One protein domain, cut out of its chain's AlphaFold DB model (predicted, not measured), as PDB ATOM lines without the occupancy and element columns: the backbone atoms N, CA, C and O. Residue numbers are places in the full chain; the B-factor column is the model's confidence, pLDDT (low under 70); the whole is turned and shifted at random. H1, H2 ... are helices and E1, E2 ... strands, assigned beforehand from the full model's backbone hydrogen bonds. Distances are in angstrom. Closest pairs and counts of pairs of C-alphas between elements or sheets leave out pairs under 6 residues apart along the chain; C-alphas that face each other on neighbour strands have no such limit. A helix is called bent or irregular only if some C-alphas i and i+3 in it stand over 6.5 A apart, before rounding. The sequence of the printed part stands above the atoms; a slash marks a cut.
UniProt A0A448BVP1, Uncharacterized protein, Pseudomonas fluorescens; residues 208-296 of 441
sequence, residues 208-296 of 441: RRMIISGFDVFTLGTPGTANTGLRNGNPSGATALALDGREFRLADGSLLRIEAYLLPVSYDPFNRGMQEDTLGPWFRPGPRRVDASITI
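Overview. This is residues 208 to 296 of the 441 residues of an uncharacterized protein of Pseudomonas fluorescens (UniProt A0A448BVP1). A small, twisted four-stranded sheet makes the core, with H1 packed on one face and H3 more loosely over the other, while the long link of residues 216 to 234 reaches out beyond the sheet and folds back to H1. H2 lies off the sheet, and residues 267 to 273, of which 267 to 271 belong to H2, stick out. The printed part has 89 residues, with three named helices and four named strands in the order E1 H1 E2 E3 H2 H3 E4; the sheet is mixed, in the order E2 E3 E1 E4, and the class is mixed, helices and strands. The whole is loose, with a radius of gyration of the C-alphas of 16.1 A, and flat, spanning 53 by 29 by 13 A.

Along the chain. The sheet's longest strand is E3, residues 255 to 263, 26.0 A from first to last C-alpha. E1, residues 208 to 215, measures 23.6 A and begins at C-alpha 208 (425.902, 627.664, 465.812). E2 is residues 247 to 249, 7.0 A; E4 is residues 292 to 295, 10.2 A, ending at C-alpha 295 (412.688, 637.976, 461.918). H1 is residues 235 to 243, 12.2 A, and H2 is residues 267 to 271, 6.4 A. H3, residues 274 to 283, measures 14.6 A and begins at C-alpha 274 (418.584, 647.477, 453.499); it is only just irregular, with C-alphas 278 and 281 6.9 A apart.

Arrangement. In the sheet, E3 and E1 are parallel at 23 degrees, with N 210 and O 257 2.9 A apart, within hydrogen-bond range. E1 and E4 are parallel at 10 degrees, with N 213 and O 294 at 2.9 A. The hairpin E2 and E3 is antiparallel at 145 degrees, with N 256 and O 248 at 2.8 A. The edge strands are E2 and E4. The sheet is twisted, its C-alphas up to 4.1 A off the best plane. H1 is on the sheet at a height of 7.6 A, over E3 and only just over E1, on which 3 of its C-alphas fall. It runs slantwise to the strands, at 37 degrees to E3 on the local plane; its closest C-alphas to E3 are those of Ala 240 and Ala 260, 5.4 A apart. H3 is on the opposite face at a height of 9.7 A, over E1, and runs along the strands, at 1 degrees to E1 on the local plane. These are three layers, helices on both faces of a sheet. E3, H2 H3 and E4 form a split strand-helix-strand unit, two strands running the same way with E1 between them, and its crossover is right-handed. H2 is not on the sheet, and H2 and H3 meet only through their link. Every O i to N i+4 pair is within hydrogen-bond range in H1 and H2, and 4 of 6 are in H3.

Size, cuts and confidence. The C-alphas farthest apart are those of Gly 224 and Asp 252, 53.7 A. The printed part has no cut. The link E1 to H1, 19 residues, is long. The mean pLDDT of the printed part is 95.4, and no printed residue is under 70.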
ATOM      1  N   ARG A 208     427.112 627.384 466.595       97.62
ATOM      2  CA  ARG A 208     425.902 627.664 465.812       97.62
ATOM      3  C   ARG A 208     425.711 629.178 465.748       97.62
ATOM      4  O   ARG A 208     425.918 629.863 466.741       97.62
ATOM      5  N   ARG A 209     425.354 629.707 464.584       98.19
ATOM      6  CA  ARG A 209     425.262 631.144 464.301       98.19
ATOM      7  C   ARG A 209     423.830 631.499 463.944       98.19
ATOM      8  O   ARG A 209     423.323 631.030 462.925       98.19
ATOM      9  N   MET A 210     423.199 632.338 464.748       98.50
ATOM     10  CA  MET A 210     421.867 632.856 464.478       98.50
ATOM     11  C   MET A 210     421.926 634.367 464.336       98.50
ATOM     12  O   MET A 210     422.532 635.045 465.159       98.50
ATOM     13  N   ILE A 211     421.282 634.884 463.295       98.81
ATOM     14  CA  ILE A 211     420.973 636.306 463.200       98.81
ATOM     15  C   ILE A 211     419.485 636.475 463.466       98.81
ATOM     16  O   ILE A 211     418.668 635.852 462.784       98.81
ATOM     17  N   ILE A 212     419.127 637.338 464.408       98.75
ATOM     18  CA  ILE A 212     417.738 637.745 464.619       98.75
ATOM     19  C   ILE A 212     417.531 639.202 464.210       98.75
ATOM     20  O   ILE A 212     418.461 640.005 464.240       98.75
ATOM     21  N   SER A 213     416.305 639.558 463.846       98.62
ATOM     22  CA  SER A 213     415.902 640.960 463.739       98.62
ATOM     23  C   SER A 213     414.671 641.263 464.572       98.62
ATOM     24  O   SER A 213     413.819 640.397 464.758       98.62
ATOM     25  N   GLY A 214     414.607 642.497 465.062       98.38
ATOM     26  CA  GLY A 214     413.399 643.129 465.584       98.38
ATOM     27  C   GLY A 214     413.061 644.383 464.780       98.38
ATOM     28  O   GLY A 214     413.770 644.729 463.832       98.38
ATOM     29  N   PHE A 215     412.010 645.095 465.171       98.50
ATOM     30  CA  PHE A 215     411.597 646.337 464.519       98.50
ATOM     31  C   PHE A 215     411.668 647.540 465.458       98.50
ATOM     32  O   PHE A 215     411.529 647.409 466.673       98.50
ATOM     33  N   ASP A 216     411.847 648.717 464.860       98.50
ATOM     34  CA  ASP A 216     411.639 650.000 465.525       98.50
ATOM     35  C   ASP A 216     410.202 650.125 466.087       98.50
ATOM     36  O   ASP A 216     409.274 649.402 465.703       98.50
ATOM     37  N   VAL A 217     410.009 651.080 466.997       97.62
ATOM     38  CA  VAL A 217     408.690 651.463 467.530       97.62
ATOM     39  C   VAL A 217     407.768 651.964 466.417       97.62
ATOM     40  O   VAL A 217     408.245 652.497 465.419       97.62
ATOM     41  N   PHE A 218     406.450 651.815 466.565       95.69
ATOM     42  CA  PHE A 218     405.486 652.178 465.519       95.69
ATOM     43  C   PHE A 218     404.138 652.640 466.085       95.69
ATOM     44  O   PHE A 218     403.897 652.602 467.291       95.69
ATOM     45  N   THR A 219     403.241 653.092 465.201       93.25
ATOM     46  CA  THR A 219     401.939 653.685 465.573       93.25
ATOM     47  C   THR A 219     402.121 654.926 466.459       93.25
ATOM     48  O   THR A 219     401.488 655.088 467.496       93.25
ATOM     49  N   LEU A 220     403.023 655.819 466.043       94.25
ATOM     50  CA  LEU A 220     403.449 657.001 466.808       94.25
ATOM     51  C   LEU A 220     402.576 658.251 466.574       94.25
ATOM     52  O   LEU A 220     402.913 659.347 467.023       94.25
ATOM     53  N   GLY A 221     401.494 658.109 465.807       91.31
ATOM     54  CA  GLY A 221     400.633 659.215 465.396       91.31
ATOM     55  C   GLY A 221     401.286 660.182 464.401       91.31
ATOM     56  O   GLY A 221     402.342 659.911 463.811       91.31
ATOM     57  N   THR A 222     400.612 661.312 464.204       91.69
ATOM     58  CA  THR A 222     401.004 662.374 463.269       91.69
ATOM     59  C   THR A 222     401.987 663.343 463.934       91.69
ATOM     60  O   THR A 222     401.725 663.782 465.056       91.69
ATOM     61  N   PRO A 223     403.101 663.714 463.272       91.31
ATOM     62  CA  PRO A 223     404.027 664.717 463.790       91.31
ATOM     63  C   PRO A 223     403.327 666.030 464.153       91.31
ATOM     64  O   PRO A 223     402.470 666.504 463.409       91.31
ATOM     65  N   GLY A 224     403.685 666.606 465.301       89.75
ATOM     66  CA  GLY A 224     403.111 667.855 465.811       89.75
ATOM     67  C   GLY A 224     401.709 667.723 466.415       89.75
ATOM     68  O   GLY A 224     401.201 668.687 466.973       89.75
ATOM     69  N   THR A 225     401.078 666.545 466.348       91.56
ATOM     70  CA  THR A 225     399.761 666.299 466.952       91.56
ATOM     71  C   THR A 225     399.912 665.469 468.221       91.56
ATOM     72  O   THR A 225     400.338 664.311 468.164       91.56
ATOM     73  N   ALA A 226     399.534 666.041 469.366       91.44
ATOM     74  CA  ALA A 226     399.581 665.342 470.645       91.44
ATOM     75  C   ALA A 226     398.733 664.058 470.601       91.44
ATOM     76  O   ALA A 226     397.563 664.083 470.222       91.44
ATOM     77  N   ASN A 227     399.330 662.920 470.963       91.62
ATOM     78  CA  ASN A 227     398.681 661.609 470.901       91.62
ATOM     79  C   ASN A 227     399.305 660.614 471.893       91.62
ATOM     80  O   ASN A 227     400.428 660.799 472.355       91.62
ATOM     81  N   THR A 228     398.584 659.542 472.223       91.88
ATOM     82  CA  THR A 228     399.061 658.509 473.162       91.88
ATOM     83  C   THR A 228     399.924 657.429 472.504       91.88
ATOM     84  O   THR A 228     400.634 656.716 473.213       91.88
ATOM     85  N   GLY A 229     399.919 657.331 471.170       92.31
ATOM     86  CA  GLY A 229     400.698 656.358 470.395       92.31
ATOM     87  C   GLY A 229     402.210 656.532 470.532       92.31
ATOM     88  O   GLY A 229     402.957 655.562 470.451       92.31
ATOM     89  N   LEU A 230     402.675 657.739 470.874       93.19
ATOM     90  CA  LEU A 230     404.077 658.001 471.224       93.19
ATOM     91  C   LEU A 230     404.592 657.103 472.371       93.19
ATOM     92  O   LEU A 230     405.798 656.888 472.489       93.19
ATOM     93  N   ARG A 231     403.700 656.559 473.217       93.25
ATOM     94  CA  ARG A 231     404.071 655.651 474.317       93.25
ATOM     95  C   ARG A 231     404.442 654.247 473.843       93.25
ATOM     96  O   ARG A 231     405.002 653.504 474.651       93.25
ATOM     97  N   ASN A 232     404.128 653.877 472.606       95.00
ATOM     98  CA  ASN A 232     404.315 652.518 472.112       95.00
ATOM     99  C   ASN A 232     405.803 652.147 472.059       95.00
ATOM    100  O   ASN A 232     406.611 652.851 471.455       95.00
ATOM    101  N   GLY A 233     406.147 651.038 472.714       95.56
ATOM    102  CA  GLY A 233     407.380 650.293 472.460       95.56
ATOM    103  C   GLY A 233     407.143 649.207 471.412       95.56
ATOM    104  O   GLY A 233     406.018 649.039 470.936       95.56
ATOM    105  N   ASN A 234     408.179 648.445 471.081       97.00
ATOM    106  CA  ASN A 234     408.072 647.262 470.239       97.00
ATOM    107  C   ASN A 234     408.778 646.063 470.904       97.00
ATOM    108  O   ASN A 234     410.009 646.035 470.997       97.00
ATOM    109  N   PRO A 235     408.042 645.016 471.329       95.12
ATOM    110  CA  PRO A 235     408.639 643.874 472.025       95.12
ATOM    111  C   PRO A 235     409.665 643.114 471.173       95.12
ATOM    112  O   PRO A 235     410.592 642.509 471.717       95.12
ATOM    113  N   SER A 236     409.543 643.163 469.840       97.56
ATOM    114  CA  SER A 236     410.551 642.585 468.945       97.56
ATOM    115  C   SER A 236     411.877 643.345 469.008       97.56
ATOM    116  O   SER A 236     412.938 642.721 469.043       97.56
ATOM    117  N   GLY A 237     411.826 644.678 469.104       98.06
ATOM    118  CA  GLY A 237     413.001 645.524 469.287       98.06
ATOM    119  C   GLY A 237     413.669 645.287 470.640       98.06
ATOM    120  O   GLY A 237     414.878 645.063 470.705       98.06
ATOM    121  N   ALA A 238     412.870 645.214 471.708       97.75
ATOM    122  CA  ALA A 238     413.354 644.878 473.048       97.75
ATOM    123  C   ALA A 238     414.039 643.497 473.091       97.75
ATOM    124  O   ALA A 238     415.104 643.341 473.689       97.75
ATOM    125  N   THR A 239     413.462 642.502 472.411       97.81
ATOM    126  CA  THR A 239     414.019 641.143 472.331       97.81
ATOM    127  C   THR A 239     415.339 641.118 471.562       97.81
ATOM    128  O   THR A 239     416.289 640.476 472.010       97.81
ATOM    129  N   ALA A 240     415.436 641.846 470.445       98.56
ATOM    130  CA  ALA A 240     416.683 641.973 469.694       98.56
ATOM    131  C   ALA A 240     417.812 642.558 470.563       98.56
ATOM    132  O   ALA A 240     418.892 641.978 470.632       98.56
ATOM    133  N   LEU A 241     417.544 643.642 471.300       98.62
ATOM    134  CA  LEU A 241     418.524 644.256 472.206       98.62
ATOM    135  C   LEU A 241     418.948 643.317 473.349       98.62
ATOM    136  O   LEU A 241     420.127 643.243 473.701       98.62
ATOM    137  N   ALA A 242     418.002 642.573 473.925       98.19
ATOM    138  CA  ALA A 242     418.275 641.653 475.029       98.19
ATOM    139  C   ALA A 242     419.135 640.440 474.618       98.19
ATOM    140  O   ALA A 242     419.862 639.893 475.455       98.19
ATOM    141  N   LEU A 243     419.050 640.024 473.350       98.38
ATOM    142  CA  LEU A 243     419.715 638.830 472.821       98.38
ATOM    143  C   LEU A 243     420.985 639.116 472.014       98.38
ATOM    144  O   LEU A 243     421.752 638.179 471.790       98.38
ATOM    145  N   ASP A 244     421.232 640.361 471.594       98.69
ATOM    146  CA  ASP A 244     422.414 640.689 470.794       98.69
ATOM    147  C   ASP A 244     423.717 640.275 471.493       98.69
ATOM    148  O   ASP A 244     423.953 640.574 472.667       98.69
ATOM    149  N   GLY A 245     424.554 639.536 470.778       98.19
ATOM    150  CA  GLY A 245     425.814 639.006 471.270       98.19
ATOM    151  C   GLY A 245     425.708 638.005 472.425       98.19
ATOM    152  O   GLY A 245     426.719 637.737 473.080       98.19
ATOM    153  N   ARG A 246     424.525 637.449 472.719       97.75
ATOM    154  CA  ARG A 246     424.378 636.393 473.731       97.75
ATOM    155  C   ARG A 246     424.836 635.044 473.192       97.75
ATOM    156  O   ARG A 246     424.713 634.745 472.001       97.75
ATOM    157  N   GLU A 247     425.316 634.215 474.114       97.00
ATOM    158  CA  GLU A 247     425.709 632.842 473.837       97.00
ATOM    159  C   GLU A 247     424.957 631.849 474.721       97.00
ATOM    160  O   GLU A 247     424.767 632.087 475.914       97.00
ATOM    161  N   PHE A 248     424.538 630.729 474.132       96.56
ATOM    162  CA  PHE A 248     423.786 629.682 474.820       96.56
ATOM    163  C   PHE A 248     424.369 628.309 474.510       96.56
ATOM    164  O   PHE A 248     424.586 627.963 473.347       96.56
ATOM    165  N   ARG A 249     424.594 627.494 475.544       97.19
ATOM    166  CA  ARG A 249     424.969 626.089 475.369       97.19
ATOM    167  C   ARG A 249     423.741 625.302 474.915       97.19
ATOM    168  O   ARG A 249     422.710 625.336 475.581       97.19
ATOM    169  N   LEU A 250     423.848 624.608 473.787       96.56
ATOM    170  CA  LEU A 250     422.789 623.747 473.267       96.56
ATOM    171  C   LEU A 250     422.910 622.325 473.826       96.56
ATOM    172  O   LEU A 250     423.966 621.917 474.309       96.56
ATOM    173  N   ALA A 251     421.827 621.552 473.713       96.06
ATOM    174  CA  ALA A 251     421.769 620.166 474.181       96.06
ATOM    175  C   ALA A 251     422.801 619.241 473.503       96.06
ATOM    176  O   ALA A 251     423.214 618.254 474.098       96.06
ATOM    177  N   ASP A 252     423.252 619.571 472.286       95.12
ATOM    178  CA  ASP A 252     424.299 618.838 471.555       95.12
ATOM    179  C   ASP A 252     425.734 619.266 471.943       95.12
ATOM    180  O   ASP A 252     426.695 618.886 471.276       95.12
ATOM    181  N   GLY A 253     425.892 620.099 472.980       95.94
ATOM    182  CA  GLY A 253     427.174 620.640 473.442       95.94
ATOM    183  C   GLY A 253     427.700 621.830 472.628       95.94
ATOM    184  O   GLY A 253     428.647 622.497 473.057       95.94
ATOM    185  N   SER A 254     427.082 622.149 471.485       97.19
ATOM    186  CA  SER A 254     427.467 623.307 470.675       97.19
ATOM    187  C   SER A 254     427.089 624.633 471.348       97.19
ATOM    188  O   SER A 254     426.253 624.686 472.252       97.19
ATOM    189  N   LEU A 255     427.741 625.715 470.926       98.06
ATOM    190  CA  LEU A 255     427.530 627.060 471.453       98.06
ATOM    191  C   LEU A 255     426.773 627.894 470.419       98.06
ATOM    192  O   LEU A 255     427.259 628.109 469.309       98.06
ATOM    193  N   LEU A 256     425.565 628.336 470.744       98.00
ATOM    194  CA  LEU A 256     424.785 629.236 469.903       98.00
ATOM    195  C   LEU A 256     425.222 630.673 470.152       98.00
ATOM    196  O   LEU A 256     425.023 631.158 471.256       98.00
ATOM    197  N   ARG A 257     425.735 631.356 469.127       98.19
ATOM    198  CA  ARG A 257     425.900 632.813 469.090       98.19
ATOM    199  C   ARG A 257     424.688 633.445 468.418       98.19
ATOM    200  O   ARG A 257     424.360 633.065 467.288       98.19
ATOM    201  N   ILE A 258     424.085 634.429 469.080       98.62
ATOM    202  CA  ILE A 258     423.044 635.280 468.502       98.62
ATOM    203  C   ILE A 258     423.631 636.662 468.219       98.62
ATOM    204  O   ILE A 258     424.176 637.294 469.114       98.62
ATOM    205  N   GLU A 259     423.503 637.127 466.982       98.81
ATOM    206  CA  GLU A 259     423.691 638.534 466.611       98.81
ATOM    207  C   GLU A 259     422.328 639.114 466.244       98.81
ATOM    208  O   GLU A 259     421.509 638.431 465.619       98.81
ATOM    209  N   ALA A 260     422.069 640.361 466.612       98.81
ATOM    210  CA  ALA A 260     420.792 641.005 466.372       98.81
ATOM    211  C   ALA A 260     420.944 642.339 465.641       98.81
ATOM    212  O   ALA A 260     421.985 642.991 465.657       98.81
ATOM    213  N   TYR A 261     419.866 642.757 464.988       98.88
ATOM    214  CA  TYR A 261     419.744 644.091 464.415       98.88
ATOM    215  C   TYR A 261     418.280 644.534 464.409       98.88
ATOM    216  O   TYR A 261     417.366 643.721 464.568       98.88
ATOM    217  N   LEU A 262     418.043 645.829 464.210       98.75
ATOM    218  CA  LEU A 262     416.704 646.374 464.025       98.75
ATOM    219  C   LEU A 262     416.418 646.726 462.569       98.75
ATOM    220  O   LEU A 262     417.291 647.127 461.788       98.75
ATOM    221  N   LEU A 263     415.143 646.613 462.234       98.50
ATOM    222  CA  LEU A 263     414.548 647.033 460.983       98.50
ATOM    223  C   LEU A 263     413.656 648.263 461.206       98.50
ATOM    224  O   LEU A 263     412.979 648.357 462.233       98.50
ATOM    225  N   PRO A 264     413.624 649.214 460.259       97.56
ATOM    226  CA  PRO A 264     412.670 650.311 460.313       97.56
ATOM    227  C   PRO A 264     411.250 649.807 460.047       97.56
ATOM    228  O   PRO A 264     411.048 648.857 459.291       97.56
ATOM    229  N   VAL A 265     410.251 650.494 460.599       96.25
ATOM    230  CA  VAL A 265     408.837 650.285 460.244       96.25
ATOM    231  C   VAL A 265     408.455 651.252 459.119       96.25
ATOM    232  O   VAL A 265     407.590 652.104 459.272       96.25
ATOM    233  N   SER A 266     409.167 651.147 457.994       89.25
ATOM    234  CA  SER A 266     409.015 651.978 456.788       89.25
ATOM    235  C   SER A 266     409.448 651.161 455.567       89.25
ATOM    236  O   SER A 266     410.473 650.487 455.637       89.25
ATOM    237  N   TYR A 267     408.717 651.210 454.446       83.12
ATOM    238  CA  TYR A 267     408.996 650.368 453.264       83.12
ATOM    239  C   TYR A 267     410.191 650.840 452.423       83.12
ATOM    240  O   TYR A 267     410.921 650.020 451.863       83.12
ATOM    241  N   ASP A 268     410.413 652.154 452.332       84.88
ATOM    242  CA  ASP A 268     411.454 652.760 451.489       84.88
ATOM    243  C   ASP A 268     412.858 652.163 451.725       84.88
ATOM    244  O   ASP A 268     413.536 651.823 450.749       84.88
ATOM    245  N   PRO A 269     413.315 651.979 452.981       90.12
ATOM    246  CA  PRO A 269     414.587 651.323 453.260       90.12
ATOM    247  C   PRO A 269     414.700 649.890 452.717       90.12
ATOM    248  O   PRO A 269     415.757 649.525 452.200       90.12
ATOM    249  N   PHE A 270     413.630 649.091 452.768       87.56
ATOM    250  CA  PHE A 270     413.624 647.739 452.195       87.56
ATOM    251  C   PHE A 270     413.707 647.781 450.670       87.56
ATOM    252  O   PHE A 270     414.517 647.074 450.081       87.56
ATOM    253  N   ASN A 271     412.969 648.690 450.023       84.62
ATOM    254  CA  ASN A 271     413.039 648.889 448.570       84.62
ATOM    255  C   ASN A 271     414.439 649.304 448.083       84.62
ATOM    256  O   ASN A 271     414.782 649.095 446.918       84.62
ATOM    257  N   ARG A 272     415.250 649.897 448.965       85.94
ATOM    258  CA  ARG A 272     416.649 650.267 448.706       85.94
ATOM    259  C   ARG A 272     417.651 649.157 449.040       85.94
ATOM    260  O   ARG A 272     418.845 649.391 448.901       85.94
ATOM    261  N   GLY A 273     417.186 647.980 449.456       89.44
ATOM    262  CA  GLY A 273     418.029 646.816 449.722       89.44
ATOM    263  C   GLY A 273     418.595 646.740 451.141       89.44
ATOM    264  O   GLY A 273     419.582 646.043 451.354       89.44
ATOM    265  N   MET A 274     418.033 647.457 452.129       95.38
ATOM    266  CA  MET A 274     418.584 647.477 453.499       95.38
ATOM    267  C   MET A 274     418.732 646.074 454.103       95.38
ATOM    268  O   MET A 274     419.715 645.808 454.802       95.38
ATOM    269  N   GLN A 275     417.772 645.182 453.853       93.62
ATOM    270  CA  GLN A 275     417.801 643.830 454.406       93.62
ATOM    271  C   GLN A 275     418.843 642.963 453.691       93.62
ATOM    272  O   GLN A 275     419.656 642.307 454.343       93.62
ATOM    273  N   GLU A 276     418.887 643.023 452.364       94.38
ATOM    274  CA  GLU A 276     419.857 642.327 451.521       94.38
ATOM    275  C   GLU A 276     421.290 642.771 451.831       94.38
ATOM    276  O   GLU A 276     422.176 641.934 451.996       94.38
ATOM    277  N   ASP A 277     421.516 644.074 452.000       95.94
ATOM    278  CA  ASP A 277     422.814 644.652 452.357       95.94
ATOM    279  C   ASP A 277     423.271 644.278 453.771       95.94
ATOM    280  O   ASP A 277     424.460 644.384 454.093       95.94
ATOM    281  N   THR A 278     422.336 643.908 454.646       97.88
ATOM    282  CA  THR A 278     422.620 643.516 456.031       97.88
ATOM    283  C   THR A 278     422.890 642.020 456.131       97.88
ATOM    284  O   THR A 278     423.883 641.613 456.731       97.88
ATOM    285  N   LEU A 279     422.050 641.189 455.510       97.19
ATOM    286  CA  LEU A 279     422.118 639.729 455.621       97.19
ATOM    287  C   LEU A 279     422.995 639.070 454.555       97.19
ATOM    288  O   LEU A 279     423.642 638.058 454.824       97.19
ATOM    289  N   GLY A 280     423.041 639.645 453.352       96.62
ATOM    290  CA  GLY A 280     423.748 639.101 452.196       96.62
ATOM    291  C   GLY A 280     425.194 638.679 452.486       96.62
ATOM    292  O   GLY A 280     425.566 637.565 452.107       96.62
ATOM    293  N   PRO A 281     426.010 639.486 453.198       95.75
ATOM    294  CA  PRO A 281     427.367 639.092 453.577       95.75
ATOM    295  C   PRO A 281     427.437 637.793 454.396       95.75
ATOM    296  O   PRO A 281     428.347 636.994 454.185       95.75
ATOM    297  N   TRP A 282     426.467 637.551 455.281       97.25
ATOM    298  CA  TRP A 282     426.442 636.411 456.207       97.25
ATOM    299  C   TRP A 282     425.836 635.144 455.608       97.25
ATOM    300  O   TRP A 282     425.989 634.059 456.168       97.25
ATOM    301  N   PHE A 283     425.149 635.260 454.471       96.50
ATOM    302  CA  PHE A 283     424.526 634.126 453.784       96.50
ATOM    303  C   PHE A 283     425.492 633.448 452.806       96.50
ATOM    304  O   PHE A 283     425.301 632.279 452.451       96.50
ATOM    305  N   ARG A 284     426.551 634.163 452.400       94.88
ATOM    306  CA  ARG A 284     427.601 633.647 451.517       94.88
ATOM    307  C   ARG A 284     428.333 632.460 452.157       94.88
ATOM    308  O   ARG A 284     428.516 632.433 453.376       94.88
ATOM    309  N   PRO A 285     428.783 631.475 451.357       94.81
ATOM    310  CA  PRO A 285     429.656 630.412 451.844       94.81
ATOM    311  C   PRO A 285     430.893 630.982 452.543       94.81
ATOM    312  O   PRO A 285     431.542 631.888 452.028       94.81
ATOM    313  N   GLY A 286     431.225 630.447 453.716       92.62
ATOM    314  CA  GLY A 286     432.390 630.887 454.473       92.62
ATOM    315  C   GLY A 286     432.373 630.425 455.930       92.62
ATOM    316  O   GLY A 286     431.359 629.916 456.414       92.62
ATOM    317  N   PRO A 287     433.486 630.618 456.661       92.00
ATOM    318  CA  PRO A 287     433.641 630.147 458.040       92.00
ATOM    319  C   PRO A 287     432.733 630.856 459.054       92.00
ATOM    320  O   PRO A 287     432.620 630.388 460.183       92.00
ATOM    321  N   ARG A 288     432.113 631.975 458.659       95.75
ATOM    322  CA  ARG A 288     431.203 632.795 459.472       95.75
ATOM    323  C   ARG A 288     429.762 632.787 458.950       95.75
ATOM    324  O   ARG A 288     428.956 633.609 459.369       95.75
ATOM    325  N   ARG A 289     429.439 631.893 458.006       96.44
ATOM    326  CA  ARG A 289     428.098 631.806 457.419       96.44
ATOM    327  C   ARG A 289     427.058 631.527 458.502       96.44
ATOM    328  O   ARG A 289     427.254 630.631 459.323       96.44
ATOM    329  N   VAL A 290     425.956 632.266 458.475       97.81
ATOM    330  CA  VAL A 290     424.842 632.083 459.410       97.81
ATOM    331  C   VAL A 290     424.181 630.708 459.222       97.81
ATOM    332  O   VAL A 290     424.052 630.222 458.097       97.81
ATOM    333  N   ASP A 291     423.768 630.073 460.320       97.25
ATOM    334  CA  ASP A 291     423.021 628.810 460.295       97.25
ATOM    335  C   ASP A 291     421.500 629.046 460.305       97.25
ATOM    336  O   ASP A 291     420.766 628.285 459.679       97.25
ATOM    337  N   ALA A 292     421.028 630.108 460.972       96.88
ATOM    338  CA  ALA A 292     419.620 630.507 461.007       96.88
ATOM    339  C   ALA A 292     419.453 632.035 460.968       96.88
ATOM    340  O   ALA A 292     420.173 632.760 461.652       96.88
ATOM    341  N   SER A 293     418.475 632.525 460.207       97.12
ATOM    342  CA  SER A 293     418.062 633.931 460.235       97.12
ATOM    343  C   SER A 293     416.576 634.016 460.556       97.12
ATOM    344  O   SER A 293     415.772 633.389 459.869       97.12
ATOM    345  N   ILE A 294     416.226 634.741 461.619       96.94
ATOM    346  CA  ILE A 294     414.856 634.838 462.135       96.94
ATOM    347  C   ILE A 294     414.464 636.312 462.213       96.94
ATOM    348  O   ILE A 294     415.216 637.142 462.714       96.94
ATOM    349  N   THR A 295     413.277 636.648 461.721       96.56
ATOM    350  CA  THR A 295     412.688 637.976 461.918       96.56
ATOM    351  C   THR A 295     411.601 637.861 462.970       96.56
ATOM    352  O   THR A 295     410.731 637.004 462.856       96.56
ATOM    353  N   ILE A 296     411.682 638.693 464.003       96.00
ATOM    354  CA  ILE A 296     410.713 638.765 465.091       96.00
ATOM    355  C   ILE A 296     409.915 640.048 464.881       96.00
ATOM    356  O   ILE A 296     410.489 641.114 464.672       96.00
TER     357      ILE A 296